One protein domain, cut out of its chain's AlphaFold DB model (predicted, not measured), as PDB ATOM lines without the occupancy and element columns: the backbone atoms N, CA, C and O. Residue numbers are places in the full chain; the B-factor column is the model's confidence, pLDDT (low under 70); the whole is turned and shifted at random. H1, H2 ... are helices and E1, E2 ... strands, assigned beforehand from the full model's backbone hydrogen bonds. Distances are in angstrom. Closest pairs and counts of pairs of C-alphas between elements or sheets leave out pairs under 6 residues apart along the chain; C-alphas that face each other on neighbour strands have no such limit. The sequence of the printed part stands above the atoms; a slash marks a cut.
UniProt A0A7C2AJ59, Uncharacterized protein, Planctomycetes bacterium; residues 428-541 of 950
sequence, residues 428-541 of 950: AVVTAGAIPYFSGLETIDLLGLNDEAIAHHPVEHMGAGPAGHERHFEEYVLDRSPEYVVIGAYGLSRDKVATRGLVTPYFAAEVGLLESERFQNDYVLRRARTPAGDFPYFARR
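Overview. This is residues 428 to 541 of the 950 residues of an uncharacterized protein of Planctomycetes bacterium (UniProt A0A7C2AJ59). What does this domain look like at first sight? A long two-stranded hairpin, E3 and E4, makes one end of the domain, with the short strand E2 beside E4 as the third strand of a small sheet and the little helix H4 over the hairpin. From there a body of short helices and loops spreads to the other end, where H2 and the long stretch of residues 457 to 473 lie. What is it built of? The printed part has 114 residues, with six named helices and four named strands in the order H1 E1 H2 H3 E2 H4 H5 H6 E3 E4; the sheet runs E2 E4 E3, antiparallel throughout, and the class is mixed, helices and strands. The whole is compact, with a radius of gyration of the C-alphas of 14.1 A and spans of 41 by 28 by 26 A.

Along the chain. Where are the strands of the sheet? E2 is residues 484 to 486, E3 is residues 523 to 530 and 21.6 A long, and E4 is residues 533 to 540 and 22.8 A long. E4 begins at C-alpha 533 (46.517, 81.076, 315.166) and ends at C-alpha 540 (27.509, 86.795, 303.952). Which strand lies outside the sheet? E1, residues 442 to 445, is 9.7 A long and pairs with no named strand. Where are the helices? H1 is residues 434 to 439, beginning at C-alpha 434 (48.138, 81.012, 298.548), H2 is residues 452 to 456, and H3 is residues 474 to 480 with a length of 10.0 A. H4 is residues 499 to 502, H5 is residues 508 to 515 with a length of 10.3 A, and H6 is residues 517 to 522.

Arrangement. How is the sheet joined? E3 and E4 form a hairpin, antiparallel at 152 degrees, with N 526 and O 537 at 2.7 A and N 535 and O 528 at 2.9 A, within hydrogen-bond range. E2 is antiparallel to the inner strand E4 at 136 degrees, with N 538 and O 485 at 2.8 A, also within range. Which helices are on it? H4 is on the sheet at a height of 7.3 A, only just over E4 with 3 of its C-alphas; its closest C-alphas to E4 are those of Leu 502 and Pro 536, 5.9 A. H6 only grazes the sheet with residues 519 to 522. How do the other parts stand? H3 and H5 only just touch, with 3 pairs of C-alphas within 8 A, the closest those of Glu 474 and Leu 513 at 5.9 A, and their lines are about perpendicular at 77 degrees. H3 and H6 are close but not clearly touching, the closest C-alphas being those of Leu 478 and Phe 519, 7.0 A. H1 is apart from H2 and H3, among others, while its closest C-alphas to E1 are those of Pro 436 and Thr 443, 6.4 A. What do the helix backbones show? In H1, H2, H3, H5 and H6 every O i to N i+4 pair is within hydrogen-bond range; H4 is too short for such a pair.

Size, cuts and confidence. How large is it? The two C-alphas farthest apart are those of Glu 460 and Pro 531, 42.4 A. Is it unbroken, and which links are long? The printed part has no cut; the long links are H2 to H3, with 17 residues, and E2 to H4, with 12. Where is confidence low? The mean pLDDT of the printed part is 83.0, and the residues under 70 are 488 and 493 to 504.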
ATOM      1  N   ALA A 428      36.258  86.299 298.272       97.75
ATOM      2  CA  ALA A 428      36.961  87.476 297.768       97.75
ATOM      3  C   ALA A 428      38.191  87.786 298.630       97.75
ATOM      4  O   ALA A 428      38.103  87.820 299.862       97.75
ATOM      5  N   VAL A 429      39.344  87.975 297.982       96.44
ATOM      6  CA  VAL A 429      40.638  88.203 298.648       96.44
ATOM      7  C   VAL A 429      41.507  89.166 297.847       96.44
ATOM      8  O   VAL A 429      41.453  89.186 296.620       96.44
ATOM      9  N   VAL A 430      42.375  89.910 298.533       91.06
ATOM     10  CA  VAL A 430      43.508  90.590 297.881       91.06
ATOM     11  C   VAL A 430      44.645  89.600 297.581       91.06
ATOM     12  O   VAL A 430      45.306  89.679 296.549       91.06
ATOM     13  N   THR A 431      44.865  88.625 298.462       89.62
ATOM     14  CA  THR A 431      45.980  87.669 298.383       89.62
ATOM     15  C   THR A 431      45.612  86.472 297.505       89.62
ATOM     16  O   THR A 431      45.325  85.364 297.966       89.62
ATOM     17  N   ALA A 432      45.571  86.725 296.195       92.44
ATOM     18  CA  ALA A 432      45.087  85.790 295.180       92.44
ATOM     19  C   ALA A 432      45.999  84.564 294.941       92.44
ATOM     20  O   ALA A 432      45.660  83.689 294.142       92.44
ATOM     21  N   GLY A 433      47.146  84.464 295.617       95.31
ATOM     22  CA  GLY A 433      48.050  83.325 295.519       95.31
ATOM     23  C   GLY A 433      47.662  82.156 296.424       95.31
ATOM     24  O   GLY A 433      46.983  81.209 296.013       95.31
ATOM     25  N   ALA A 434      48.177  82.160 297.654       95.50
ATOM     26  CA  ALA A 434      48.138  81.012 298.548       95.50
ATOM     27  C   ALA A 434      46.723  80.688 299.045       95.50
ATOM     28  O   ALA A 434      46.376  79.503 299.094       95.50
ATOM     29  N   ILE A 435      45.890  81.685 299.383       96.50
ATOM     30  CA  ILE A 435      44.530  81.409 299.881       96.50
ATOM     31  C   ILE A 435      43.737  80.602 298.840       96.50
ATOM     32  O   ILE A 435      43.299  79.501 299.187       96.50
ATOM     33  N   PRO A 436      43.618  81.040 297.569       96.62
ATOM     34  CA  PRO A 436      42.879  80.295 296.552       96.62
ATOM     35  C   PRO A 436      43.521  78.952 296.217       96.62
ATOM     36  O   PRO A 436      42.817  77.962 296.023       96.62
ATOM     37  N   TYR A 437      44.853  78.869 296.150       96.56
ATOM     38  CA  TYR A 437      45.525  77.608 295.833       96.56
ATOM     39  C   TYR A 437      45.254  76.517 296.884       96.56
ATOM     40  O   TYR A 437      45.012  75.366 296.522       96.56
ATOM     41  N   PHE A 438      45.276  76.863 298.177       95.62
ATOM     42  CA  PHE A 438      45.043  75.897 299.256       95.62
ATOM     43  C   PHE A 438      43.561  75.696 299.599       95.62
ATOM     44  O   PHE A 438      43.221  74.631 300.115       95.62
ATOM     45  N   SER A 439      42.689  76.672 299.326       96.12
ATOM     46  CA  SER A 439      41.245  76.529 299.551       96.12
ATOM     47  C   SER A 439      40.548  75.763 298.429       96.12
ATOM     48  O   SER A 439      39.610  75.018 298.697       96.12
ATOM     49  N   GLY A 440      41.005  75.931 297.184       94.69
ATOM     50  CA  GLY A 440      40.345  75.396 295.992       94.69
ATOM     51  C   GLY A 440      39.051  76.122 295.606       94.69
ATOM     52  O   GLY A 440      38.439  75.743 294.615       94.69
ATOM     53  N   LEU A 441      38.659  77.167 296.341       96.31
ATOM     54  CA  LEU A 441      37.403  77.894 296.134       96.31
ATOM     55  C   LEU A 441      37.445  78.767 294.882       96.31
ATOM     56  O   LEU A 441      38.519  79.234 294.482       96.31
ATOM     57  N   GLU A 442      36.280  79.025 294.289       96.75
ATOM     58  CA  GLU A 442      36.122  80.098 293.307       96.75
ATOM     59  C   GLU A 442      36.445  81.432 293.986       96.75
ATOM     60  O   GLU A 442      35.954  81.719 295.079       96.75
ATOM     61  N   THR A 443      37.342  82.214 293.384       97.75
ATOM     62  CA  THR A 443      37.904  83.401 294.031       97.75
ATOM     63  C   THR A 443      37.720  84.657 293.194       97.75
ATOM     64  O   THR A 443      38.146  84.692 292.042       97.75
ATOM     65  N   ILE A 444      37.195  85.711 293.817       97.69
ATOM     66  CA  ILE A 444      37.222  87.079 293.298       97.69
ATOM     67  C   ILE A 444      38.526  87.735 293.765       97.69
ATOM     68  O   ILE A 444      38.748  87.941 294.961       97.69
ATOM     69  N   ASP A 445      39.408  88.029 292.815       96.56
ATOM     70  CA  ASP A 445      40.679  88.710 293.059       96.56
ATOM     71  C   ASP A 445      40.458  90.222 293.122       96.56
ATOM     72  O   ASP A 445      40.250  90.872 292.097       96.56
ATOM     73  N   LEU A 446      40.533  90.780 294.330       95.31
ATOM     74  CA  LEU A 446      40.210  92.180 294.606       95.31
ATOM     75  C   LEU A 446      41.157  93.191 293.938       95.31
ATOM     76  O   LEU A 446      40.815  94.370 293.873       95.31
ATOM     77  N   LEU A 447      42.315  92.754 293.427       92.25
ATOM     78  CA  LEU A 447      43.259  93.599 292.683       92.25
ATOM     79  C   LEU A 447      43.187  93.387 291.165       92.25
ATOM     80  O   LEU A 447      43.895  94.051 290.404       92.25
ATOM     81  N   GLY A 448      42.350  92.455 290.707       93.62
ATOM     82  CA  GLY A 448      42.099  92.232 289.289       93.62
ATOM     83  C   GLY A 448      43.249  91.577 288.530       93.62
ATOM     84  O   GLY A 448      43.303  91.700 287.314       93.62
ATOM     85  N   LEU A 449      44.183  90.859 289.166       93.12
ATOM     86  CA  LEU A 449      45.157  90.073 288.386       93.12
ATOM     87  C   LEU A 449      44.450  88.934 287.650       93.12
ATOM     88  O   LEU A 449      44.749  88.670 286.485       93.12
ATOM     89  N   ASN A 450      43.480  88.308 288.314       96.00
ATOM     90  CA  ASN A 450      42.719  87.158 287.831       96.00
ATOM     91  C   ASN A 450      41.239  87.457 287.565       96.00
ATOM     92  O   ASN A 450      40.523  86.552 287.149       96.00
ATOM     93  N   ASP A 451      40.797  88.696 287.787       96.31
ATOM     94  CA  ASP A 451      39.431  89.145 287.518       96.31
ATOM     95  C   ASP A 451      39.434  90.194 286.396       96.31
ATOM     96  O   ASP A 451      40.156  91.194 286.458       96.31
ATOM     97  N   GLU A 452      38.664  89.928 285.342       95.00
ATOM     98  CA  GLU A 452      38.582  90.757 284.135       95.00
ATOM     99  C   GLU A 452      37.903  92.105 284.409       95.00
ATOM    100  O   GLU A 452      38.406  93.154 284.002       95.00
ATOM    101  N   ALA A 453      36.780  92.108 285.130       95.06
ATOM    102  CA  ALA A 453      36.017  93.328 285.370       95.06
ATOM    103  C   ALA A 453      36.829  94.324 286.208       95.06
ATOM    104  O   ALA A 453      36.893  95.509 285.875       95.06
ATOM    105  N   ILE A 454      37.518  93.835 287.244       95.25
ATOM    106  CA  ILE A 454      38.360  94.665 288.115       95.25
ATOM    107  C   ILE A 454      39.593  95.185 287.357       95.25
ATOM    108  O   ILE A 454      39.933  96.364 287.471       95.25
ATOM    109  N   ALA A 455      40.248  94.357 286.532       93.31
ATOM    110  CA  ALA A 455      41.423  94.775 285.756       93.31
ATOM    111  C   ALA A 455      41.127  95.918 284.775       93.31
ATOM    112  O   ALA A 455      41.996  96.752 284.497       93.31
ATOM    113  N   HIS A 456      39.909  95.936 284.235       92.31
ATOM    114  CA  HIS A 456      39.453  96.894 283.235       92.31
ATOM    115  C   HIS A 456      38.699  98.094 283.828       92.31
ATOM    116  O   HIS A 456      38.407  99.044 283.095       92.31
ATOM    117  N   HIS A 457      38.433  98.101 285.136       92.38
ATOM    118  CA  HIS A 457      37.771  99.212 285.808       92.38
ATOM    119  C   HIS A 457      38.673 100.463 285.838       92.38
ATOM    120  O   HIS A 457      39.822 100.373 286.285       92.38
ATOM    121  N   PRO A 458      38.223 101.633 285.345       86.38
ATOM    122  CA  PRO A 458      39.044 102.840 285.285       86.38
ATOM    123  C   PRO A 458      39.413 103.368 286.680       86.38
ATOM    124  O   PRO A 458      38.583 103.422 287.578       86.38
ATOM    125  N   VAL A 459      40.664 103.813 286.834       82.56
ATOM    126  CA  VAL A 459      41.189 104.432 288.064       82.56
ATOM    127  C   VAL A 459      41.890 105.735 287.680       82.56
ATOM    128  O   VAL A 459      42.765 105.734 286.813       82.56
ATOM    129  N   GLU A 460      41.499 106.851 288.305       74.38
ATOM    130  CA  GLU A 460      41.862 108.225 287.901       74.38
ATOM    131  C   GLU A 460      43.378 108.508 287.917       74.38
ATOM    132  O   GLU A 460      43.878 109.342 287.162       74.38
ATOM    133  N   HIS A 461      44.138 107.778 288.739       74.50
ATOM    134  CA  HIS A 461      45.587 107.946 288.895       74.50
ATOM    135  C   HIS A 461      46.374 106.659 288.632       74.50
ATOM    136  O   HIS A 461      47.430 106.457 289.229       74.50
ATOM    137  N   MET A 462      45.872 105.791 287.746       80.50
ATOM    138  CA  MET A 462      46.523 104.517 287.434       80.50
ATOM    139  C   MET A 462      47.996 104.711 287.052       80.50
ATOM    140  O   MET A 462      48.335 105.467 286.139       80.50
ATOM    141  N   GLY A 463      48.881 103.984 287.725       71.44
ATOM    142  CA  GLY A 463      50.312 104.105 287.539       71.44
ATOM    143  C   GLY A 463      50.927 105.264 288.314       71.44
ATOM    144  O   GLY A 463      52.039 105.652 287.954       71.44
ATOM    145  N   ALA A 464      50.286 105.796 289.360       75.19
ATOM    146  CA  ALA A 464      50.892 106.685 290.359       75.19
ATOM    147  C   ALA A 464      51.253 105.926 291.649       75.19
ATOM    148  O   ALA A 464      52.310 106.186 292.230       75.19
ATOM    149  N   GLY A 465      50.431 104.949 292.037       73.19
ATOM    150  CA  GLY A 465      50.587 104.130 293.234       73.19
ATOM    151  C   GLY A 465      51.521 102.918 293.080       73.19
ATOM    152  O   GLY A 465      52.303 102.820 292.123       73.19
ATOM    153  N   PRO A 466      51.490 101.988 294.055       73.19
ATOM    154  CA  PRO A 466      52.260 100.751 294.007       73.19
ATOM    155  C   PRO A 466      51.793  99.862 292.848       73.19
ATOM    156  O   PRO A 466      50.623  99.496 292.763       73.19
ATOM    157  N   ALA A 467      52.723  99.478 291.969       76.00
ATOM    158  CA  ALA A 467      52.403  98.718 290.761       76.00
ATOM    159  C   ALA A 467      51.602  97.440 291.083       76.00
ATOM    160  O   ALA A 467      52.053  96.604 291.868       76.00
ATOM    161  N   GLY A 468      50.430  97.293 290.457       76.69
ATOM    162  CA  GLY A 468      49.534  96.145 290.635       76.69
ATOM    163  C   GLY A 468      48.637  96.160 291.868       76.69
ATOM    164  O   GLY A 468      47.967  95.165 292.096       76.69
ATOM    165  N   HIS A 469      48.605  97.260 292.626       83.31
ATOM    166  CA  HIS A 469      47.768  97.406 293.825       83.31
ATOM    167  C   HIS A 469      46.833  98.627 293.743       83.31
ATOM    168  O   HIS A 469      46.388  99.147 294.762       83.31
ATOM    169  N   GLU A 470      46.587  99.125 292.528       83.56
ATOM    170  CA  GLU A 470      45.807 100.347 292.277       83.56
ATOM    171  C   GLU A 470      44.380 100.060 291.792       83.56
ATOM    172  O   GLU A 470      43.521 100.923 291.919       83.56
ATOM    173  N   ARG A 471      44.117  98.877 291.217       87.44
ATOM    174  CA  ARG A 471      42.783  98.497 290.732       87.44
ATOM    175  C   ARG A 471      41.891  98.058 291.887       87.44
ATOM    176  O   ARG A 471      42.337  97.341 292.777       87.44
ATOM    177  N   HIS A 472      40.633  98.471 291.817       89.69
ATOM    178  CA  HIS A 472      39.554  98.060 292.705       89.69
ATOM    179  C   HIS A 472      38.210  98.331 292.003       89.69
ATOM    180  O   HIS A 472      38.134  99.218 291.146       89.69
ATOM    181  N   PHE A 473      37.184  97.532 292.313       93.38
ATOM    182  CA  PHE A 473      35.818  97.715 291.806       93.38
ATOM    183  C   PHE A 473      34.798  97.098 292.781       93.38
ATOM    184  O   PHE A 473      34.291  95.994 292.583       93.38
ATOM    185  N   GLU A 474      34.535  97.801 293.877       92.56
ATOM    186  CA  GLU A 474      33.778  97.309 295.031       92.56
ATOM    187  C   GLU A 474      32.339  96.924 294.678       92.56
ATOM    188  O   GLU A 474      31.858  95.880 295.114       92.56
ATOM    189  N   GLU A 475      31.657  97.731 293.860       92.25
ATOM    190  CA  GLU A 475      30.273  97.464 293.444       92.25
ATOM    191  C   GLU A 475      30.151  96.124 292.710       92.25
ATOM    192  O   GLU A 475      29.295  95.310 293.054       92.25
ATOM    193  N   TYR A 476      31.069  95.844 291.779       95.81
ATOM    194  CA  TYR A 476      31.129  94.565 291.072       95.81
ATOM    195  C   TYR A 476      31.360  93.384 292.027       95.81
ATOM    196  O   TYR A 476      30.711  92.343 291.899       95.81
ATOM    197  N   VAL A 477      32.243  93.540 293.020       95.94
ATOM    198  CA  VAL A 477      32.484  92.498 294.033       95.94
ATOM    199  C   VAL A 477      31.202  92.211 294.819       95.94
ATOM    200  O   VAL A 477      30.856  91.050 295.033       95.94
ATOM    201  N   LEU A 478      30.465  93.248 295.220       94.75
ATOM    202  CA  LEU A 478      29.207  93.098 295.955       94.75
ATOM    203  C   LEU A 478      28.091  92.503 295.083       94.75
ATOM    204  O   LEU A 478      27.304  91.692 295.573       94.75
ATOM    205  N   ASP A 479      28.055  92.820 293.789       95.31
ATOM    206  CA  ASP A 479      27.129  92.224 292.818       95.31
ATOM    207  C   ASP A 479      27.386  90.735 292.585       95.31
ATOM    208  O   ASP A 479      26.438  89.959 292.466       95.31
ATOM    209  N   ARG A 480      28.653  90.307 292.608       94.94
ATOM    210  CA  ARG A 480      29.019  88.880 292.624       94.94
ATOM    211  C   ARG A 480      28.638  88.188 293.936       94.94
ATOM    212  O   ARG A 480      28.574  86.962 293.965       94.94
ATOM    213  N   SER A 481      28.378  88.960 294.996       95.12
ATOM    214  CA  SER A 481      27.901  88.490 296.303       95.12
ATOM    215  C   SER A 481      28.701  87.290 296.843       95.12
ATOM    216  O   SER A 481      28.101  86.241 297.085       95.12
ATOM    217  N   PRO A 482      30.035  87.393 297.015       96.56
ATOM    218  CA  PRO A 482      30.841  86.290 297.533       96.56
ATOM    219  C   PRO A 482      30.309  85.771 298.875       96.56
ATOM    220  O   PRO A 482      29.809  86.532 299.694       96.56
ATOM    221  N   GLU A 483      30.422  84.475 299.150       96.75
ATOM    222  CA  GLU A 483      30.012  83.943 300.459       96.75
ATOM    223  C   GLU A 483      30.955  84.398 301.577       96.75
ATOM    224  O   GLU A 483      30.520  84.649 302.705       96.75
ATOM    225  N   TYR A 484      32.242  84.537 301.254       96.81
ATOM    226  CA  TYR A 484      33.280  84.926 302.198       96.81
ATOM    227  C   TYR A 484      34.157  86.051 301.651       96.81
ATOM    228  O   TYR A 484      34.514  86.058 300.478       96.81
ATOM    229  N   VAL A 485      34.582  86.972 302.512       96.38
ATOM    230  CA  VAL A 485      35.559  88.013 302.167       96.38
ATOM    231  C   VAL A 485      36.646  88.048 303.233       96.38
ATOM    232  O   VAL A 485      36.353  88.162 304.424       96.38
ATOM    233  N   VAL A 486      37.909  87.926 302.833       93.50
ATOM    234  CA  VAL A 486      39.047  88.017 303.759       93.50
ATOM    235  C   VAL A 486      39.667  89.396 303.614       93.50
ATOM    236  O   VAL A 486      40.216  89.718 302.564       93.50
ATOM    237  N   ILE A 487      39.578  90.187 304.682       83.44
ATOM    238  CA  ILE A 487      40.103  91.551 304.741       83.44
ATOM    239  C   ILE A 487      41.119  91.641 305.873       83.44
ATOM    240  O   ILE A 487      40.825  91.265 307.010       83.44
ATOM    241  N   GLY A 488      42.302  92.169 305.574       67.69
ATOM    242  CA  GLY A 488      43.272  92.550 306.594       67.69
ATOM    243  C   GLY A 488      43.969  91.396 307.317       67.69
ATOM    244  O   GLY A 488      44.543  91.609 308.385       67.69
ATOM    245  N   ALA A 489      43.914  90.176 306.773       79.81
ATOM    246  CA  ALA A 489      44.496  88.977 307.376       79.81
ATOM    247  C   ALA A 489      45.968  88.777 306.953       79.81
ATOM    248  O   ALA A 489      46.309  87.829 306.245       79.81
ATOM    249  N   TYR A 490      46.842  89.686 307.393       77.94
ATOM    250  CA  TYR A 490      48.292  89.677 307.116       77.94
ATOM    251  C   TYR A 490      49.114  88.907 308.166       77.94
ATOM    252  O   TYR A 490      50.327  88.785 308.065       77.94
ATOM    253  N   GLY A 491      48.451  88.339 309.172       77.94
ATOM    254  CA  GLY A 491      49.062  87.534 310.225       77.94
ATOM    255  C   GLY A 491      48.006  86.722 310.971       77.94
ATOM    256  O   GLY A 491      46.807  86.960 310.817       77.94
ATOM    257  N   LEU A 492      48.451  85.749 311.766       75.06
ATOM    258  CA  LEU A 492      47.577  84.945 312.622       75.06
ATOM    259  C   LEU A 492      47.753  85.368 314.079       75.06
ATOM    260  O   LEU A 492      48.878  85.470 314.562       75.06
ATOM    261  N   SER A 493      46.650  85.552 314.797       65.88
ATOM    262  CA  SER A 493      46.674  85.881 316.224       65.88
ATOM    263  C   SER A 493      46.624  84.617 317.075       65.88
ATOM    264  O   SER A 493      45.718  83.802 316.927       65.88
ATOM    265  N   ARG A 494      47.579  84.415 317.983       54.62
ATOM    266  CA  ARG A 494      47.562  83.260 318.904       54.62
ATOM    267  C   ARG A 494      46.809  83.533 320.212       54.62
ATOM    268  O   ARG A 494      46.544  82.586 320.949       54.62
ATOM    269  N   ASP A 495      46.394  84.780 320.426       45.47
ATOM    270  CA  ASP A 495      45.811  85.280 321.673       45.47
ATOM    271  C   ASP A 495      44.302  85.538 321.543       45.47
ATOM    272  O   ASP A 495      43.725  85.461 320.455       45.47
ATOM    273  N   LYS A 496      43.607  85.824 322.647       41.78
ATOM    274  CA  LYS A 496      42.146  86.030 322.667       41.78
ATOM    275  C   LYS A 496      41.748  87.448 322.199       41.78
ATOM    276  O   LYS A 496      40.830  88.043 322.747       41.78
ATOM    277  N   VAL A 497      42.339  87.943 321.108       41.94
ATOM    278  CA  VAL A 497      42.045  89.275 320.540       41.94
ATOM    279  C   VAL A 497      40.594  89.351 320.059       41.94
ATOM    280  O   VAL A 497      40.137  88.446 319.361       41.94
ATOM    281  N   ALA A 498      39.856  90.423 320.360       39.00
ATOM    282  CA  ALA A 498      38.514  90.631 319.808       39.00
ATOM    283  C   ALA A 498      38.535  90.611 318.266       39.00
ATOM    284  O   ALA A 498      39.404  91.218 317.644       39.00
ATOM    285  N   THR A 499      37.559  89.962 317.619       44.00
ATOM    286  CA  THR A 499      37.568  89.728 316.160       44.00
ATOM    287  C   THR A 499      37.742  91.007 315.326       44.00
ATOM    288  O   THR A 499      38.428  90.976 314.309       44.00
ATOM    289  N   ARG A 500      37.185  92.148 315.769       40.91
ATOM    290  CA  ARG A 500      37.382  93.462 315.117       40.91
ATOM    291  C   ARG A 500      38.831  93.950 315.173       40.91
ATOM    292  O   ARG A 500      39.301  94.529 314.205       40.91
ATOM    293  N   GLY A 501      39.556  93.661 316.253       38.56
ATOM    294  CA  GLY A 501      40.959  94.044 316.430       38.56
ATOM    295  C   GLY A 501      41.938  93.304 315.511       38.56
ATOM    296  O   GLY A 501      43.095  93.719 315.414       38.56
ATOM    297  N   LEU A 502      41.478  92.243 314.835       51.34
ATOM    298  CA  LEU A 502      42.250  91.478 313.856       51.34
ATOM    299  C   LEU A 502      42.172  92.057 312.432       51.34
ATOM    300  O   LEU A 502      43.035  91.754 311.611       51.34
ATOM    301  N   VAL A 503      41.141  92.851 312.113       62.44
ATOM    302  CA  VAL A 503      40.932  93.384 310.758       62.44
ATOM    303  C   VAL A 503      41.859  94.577 310.545       62.44
ATOM    304  O   VAL A 503      41.697  95.615 311.180       62.44
ATOM    305  N   THR A 504      42.832  94.431 309.647       63.47
ATOM    306  CA  THR A 504      43.829  95.472 309.358       63.47
ATOM    307  C   THR A 504      43.829  95.794 307.859       63.47
ATOM    308  O   THR A 504      44.697  95.290 307.151       63.47
ATOM    309  N   PRO A 505      42.846  96.554 307.332       71.94
ATOM    310  CA  PRO A 505      42.768  96.816 305.897       71.94
ATOM    311  C   PRO A 505      44.004  97.600 305.444       71.94
ATOM    312  O   PRO A 505      44.457  98.518 306.134       71.94
ATOM    313  N   TYR A 506      44.564  97.214 304.301       70.12
ATOM    314  CA  TYR A 506      45.774  97.821 303.748       70.12
ATOM    315  C   TYR A 506      45.545  98.380 302.342       70.12
ATOM    316  O   TYR A 506      46.079  99.436 302.004       70.12
ATOM    317  N   PHE A 507      44.733  97.703 301.526       77.81
ATOM    318  CA  PHE A 507      44.501  98.095 300.136       77.81
ATOM    319  C   PHE A 507      43.216  98.902 299.956       77.81
ATOM    320  O   PHE A 507      42.242  98.704 300.678       77.81
ATOM    321  N   ALA A 508      43.190  99.768 298.937       75.88
ATOM    322  CA  ALA A 508      42.015 100.579 298.605       75.88
ATOM    323  C   ALA A 508      40.750  99.723 298.420       75.88
ATOM    324  O   ALA A 508      39.716 100.075 298.970       75.88
ATOM    325  N   ALA A 509      40.868  98.557 297.770       83.12
ATOM    326  CA  ALA A 509      39.765  97.607 297.605       83.12
ATOM    327  C   ALA A 509      39.192  97.100 298.944       83.12
ATOM    328  O   ALA A 509      37.988  96.912 299.084       83.12
ATOM    329  N   GLU A 510      40.049  96.871 299.943       82.75
ATOM    330  CA  GLU A 510      39.621  96.434 301.276       82.75
ATOM    331  C   GLU A 510      38.933  97.563 302.039       82.75
ATOM    332  O   GLU A 510      37.897  97.346 302.667       82.75
ATOM    333  N   VAL A 511      39.512  98.767 301.977       76.19
ATOM    334  CA  VAL A 511      38.957  99.967 302.613       76.19
ATOM    335  C   VAL A 511      37.597 100.303 302.001       76.19
ATOM    336  O   VAL A 511      36.630 100.445 302.740       76.19
ATOM    337  N   GLY A 512      37.492 100.323 300.670       74.19
ATOM    338  CA  GLY A 512      36.247 100.611 299.961       74.19
ATOM    339  C   GLY A 512      35.134  99.608 300.272       74.19
ATOM    340  O   GLY A 512      33.983 100.002 300.458       74.19
ATOM    341  N   LEU A 513      35.460  98.314 300.406       80.25
ATOM    342  CA  LEU A 513      34.489  97.314 300.865       80.25
ATOM    343  C   LEU A 513      34.032  97.590 302.303       80.25
ATOM    344  O   LEU A 513      32.836  97.561 302.566       80.25
ATOM    345  N   LEU A 514      34.948  97.890 303.229       77.00
ATOM    346  CA  LEU A 514      34.589  98.187 304.622       77.00
ATOM    347  C   LEU A 514      33.772  99.478 304.776       77.00
ATOM    348  O   LEU A 514      32.937  99.553 305.677       77.00
ATOM    349  N   GLU A 515      33.991 100.473 303.917       75.38
ATOM    350  CA  GLU A 515      33.243 101.738 303.887       75.38
ATOM    351  C   GLU A 515      31.858 101.605 303.226       75.38
ATOM    352  O   GLU A 515      30.994 102.459 303.429       75.38
ATOM    353  N   SER A 516      31.611 100.528 302.471       78.25
ATOM    354  CA  SER A 516      30.339 100.296 301.787       78.25
ATOM    355  C   SER A 516      29.215  99.926 302.758       78.25
ATOM    356  O   SER A 516      29.260  98.897 303.436       78.25
ATOM    357  N   GLU A 517      28.134 100.712 302.746       78.50
ATOM    358  CA  GLU A 517      26.918 100.426 303.518       78.50
ATOM    359  C   GLU A 517      26.330  99.051 303.156       78.50
ATOM    360  O   GLU A 517      25.940  98.277 304.032       78.50
ATOM    361  N   ARG A 518      26.335  98.697 301.864       86.75
ATOM    362  CA  ARG A 518      25.865  97.388 301.391       86.75
ATOM    363  C   ARG A 518      26.706  96.251 301.965       86.75
ATOM    364  O   ARG A 518      26.147  95.266 302.428       86.75
ATOM    365  N   PHE A 519      28.030  96.392 302.007       87.56
ATOM    366  CA  PHE A 519      28.893  95.377 302.615       87.56
ATOM    367  C   PHE A 519      28.622  95.215 304.119       87.56
ATOM    368  O   PHE A 519      28.484  94.093 304.604       87.56
ATOM    369  N   GLN A 520      28.486  96.321 304.856       80.81
ATOM    370  CA  GLN A 520      28.178  96.298 306.294       80.81
ATOM    371  C   GLN A 520      26.809  95.654 306.592       80.81
ATOM    372  O   GLN A 520      26.636  94.960 307.607       80.81
ATOM    373  N   ASN A 521      25.847  95.846 305.687       81.88
ATOM    374  CA  ASN A 521      24.516  95.254 305.769       81.88
ATOM    375  C   ASN A 521      24.509  93.769 305.390       81.88
ATOM    376  O   ASN A 521      23.893  92.979 306.102       81.88
ATOM    377  N   ASP A 522      25.226  93.365 304.343       89.12
ATOM    378  CA  ASP A 522      25.144  92.009 303.785       89.12
ATOM    379  C   ASP A 522      26.107  91.017 304.458       89.12
ATOM    380  O   ASP A 522      25.868  89.807 304.428       89.12
ATOM    381  N   TYR A 523      27.171  91.502 305.107       90.75
ATOM    382  CA  TYR A 523      28.223  90.669 305.687       90.75
ATOM    383  C   TYR A 523      28.358  90.852 307.197       90.75
ATOM    384  O   TYR A 523      28.106  91.910 307.772       90.75
ATOM    385  N   VAL A 524      28.791  89.785 307.864       84.69
ATOM    386  CA  VAL A 524      29.100  89.772 309.291       84.69
ATOM    387  C   VAL A 524      30.538  89.324 309.506       84.69
ATOM    388  O   VAL A 524      30.994  88.329 308.943       84.69
ATOM    389  N   LEU A 525      31.258  90.064 310.348       84.25
ATOM    390  CA  LEU A 525      32.613  89.716 310.749       84.25
ATOM    391  C   LEU A 525      32.605  88.463 311.639       84.25
ATOM    392  O   LEU A 525      31.892  88.390 312.641       84.25
ATOM    393  N   ARG A 526      33.437  87.489 311.286       85.25
ATOM    394  CA  ARG A 526      33.625  86.205 311.960       85.25
ATOM    395  C   ARG A 526      35.106  85.960 312.245       85.25
ATOM    396  O   ARG A 526      35.994  86.590 311.671       85.25
ATOM    397  N   ARG A 527      35.361  85.021 313.156       82.00
ATOM    398  CA  ARG A 527      36.697  84.564 313.548       82.00
ATOM    399  C   ARG A 527      36.837  83.088 313.228       82.00
ATOM    400  O   ARG A 527      35.928  82.308 313.503       82.00
ATOM    401  N   ALA A 528      37.977  82.699 312.679       85.19
ATOM    402  CA  ALA A 528      38.326  81.306 312.451       85.19
ATOM    403  C   ALA A 528      39.645  80.970 313.145       85.19
ATOM    404  O   ALA A 528      40.553  81.794 313.189       85.19
ATOM    405  N   ARG A 529      39.748  79.742 313.663       84.00
ATOM    406  CA  ARG A 529      40.950  79.216 314.322       84.00
ATOM    407  C   ARG A 529      41.680  78.221 313.435       84.00
ATOM    408  O   ARG A 529      41.103  77.214 313.013       84.00
ATOM    409  N   THR A 530      42.967  78.459 313.207       83.50
ATOM    410  CA  THR A 530      43.908  77.493 312.622       83.50
ATOM    411  C   THR A 530      44.861  76.968 313.703       83.50
ATOM    412  O   THR A 530      44.972  77.573 314.767       83.50
ATOM    413  N   PRO A 531      45.611  75.877 313.454       76.81
ATOM    414  CA  PRO A 531      46.666  75.442 314.375       76.81
ATOM    415  C   PRO A 531      47.765  76.487 314.617       76.81
ATOM    416  O   PRO A 531      48.452  76.418 315.630       76.81
ATOM    417  N   ALA A 532      47.960  77.424 313.686       72.00
ATOM    418  CA  ALA A 532      48.997  78.449 313.770       72.00
ATOM    419  C   ALA A 532      48.504  79.759 314.416       72.00
ATOM    420  O   ALA A 532      49.339  80.586 314.787       72.00
ATOM    421  N   GLY A 533      47.187  79.914 314.585       79.19
ATOM    422  CA  GLY A 533      46.517  81.076 315.166       79.19
ATOM    423  C   GLY A 533      45.167  81.366 314.498       79.19
ATOM    424  O   GLY A 533      44.739  80.668 313.573       79.19
ATOM    425  N   ASP A 534      44.501  82.398 314.982       80.19
ATOM    426  CA  ASP A 534      43.181  82.855 314.587       80.19
ATOM    427  C   ASP A 534      43.265  83.981 313.549       80.19
ATOM    428  O   ASP A 534      44.227  84.748 313.525       80.19
ATOM    429  N   PHE A 535      42.244  84.096 312.704       85.44
ATOM    430  CA  PHE A 535      42.148  85.138 311.681       85.44
ATOM    431  C   PHE A 535      40.704  85.635 311.511       85.44
ATOM    432  O   PHE A 535      39.757  84.882 311.789       85.44
ATOM    433  N   PRO A 536      40.515  86.889 311.061       84.81
ATOM    434  CA  PRO A 536      39.204  87.431 310.755       84.81
ATOM    435  C   PRO A 536      38.789  87.086 309.325       84.81
ATOM    436  O   PRO A 536      39.610  87.024 308.409       84.81
ATOM    437  N   TYR A 537      37.493  86.909 309.120       90.81
ATOM    438  CA  TYR A 537      36.889  86.871 307.793       90.81
ATOM    439  C   TYR A 537      35.452  87.372 307.883       90.81
ATOM    440  O   TYR A 537      34.819  87.289 308.931       90.81
ATOM    441  N   PHE A 538      34.922  87.883 306.788       92.62
ATOM    442  CA  PHE A 538      33.527  88.263 306.668       92.62
ATOM    443  C   PHE A 538      32.770  87.131 305.989       92.62
ATOM    444  O   PHE A 538      33.258  86.557 305.018       92.62
ATOM    445  N   ALA A 539      31.595  86.798 306.509       93.56
ATOM    446  CA  ALA A 539      30.670  85.857 305.890       93.56
ATOM    447  C   ALA A 539      29.389  86.595 305.516       93.56
ATOM    448  O   ALA A 539      28.913  87.426 306.296       93.56
ATOM    449  N   ARG A 540      28.822  86.284 304.353       94.19
ATOM    450  CA  ARG A 540      27.509  86.795 303.952       94.19
ATOM    451  C   ARG A 540      26.453  86.290 304.943       94.19
ATOM    452  O   ARG A 540      26.510  85.144 305.389       94.19
ATOM    453  N   ARG A 541      25.526  87.149 305.373       88.44
ATOM    454  CA  ARG A 541      24.630  86.869 306.518       88.44
ATOM    455  C   ARG A 541      23.684  85.684 306.313       88.44
ATOM    456  O   ARG A 541      23.251  85.090 307.296       88.44
TER     457      ARG A 541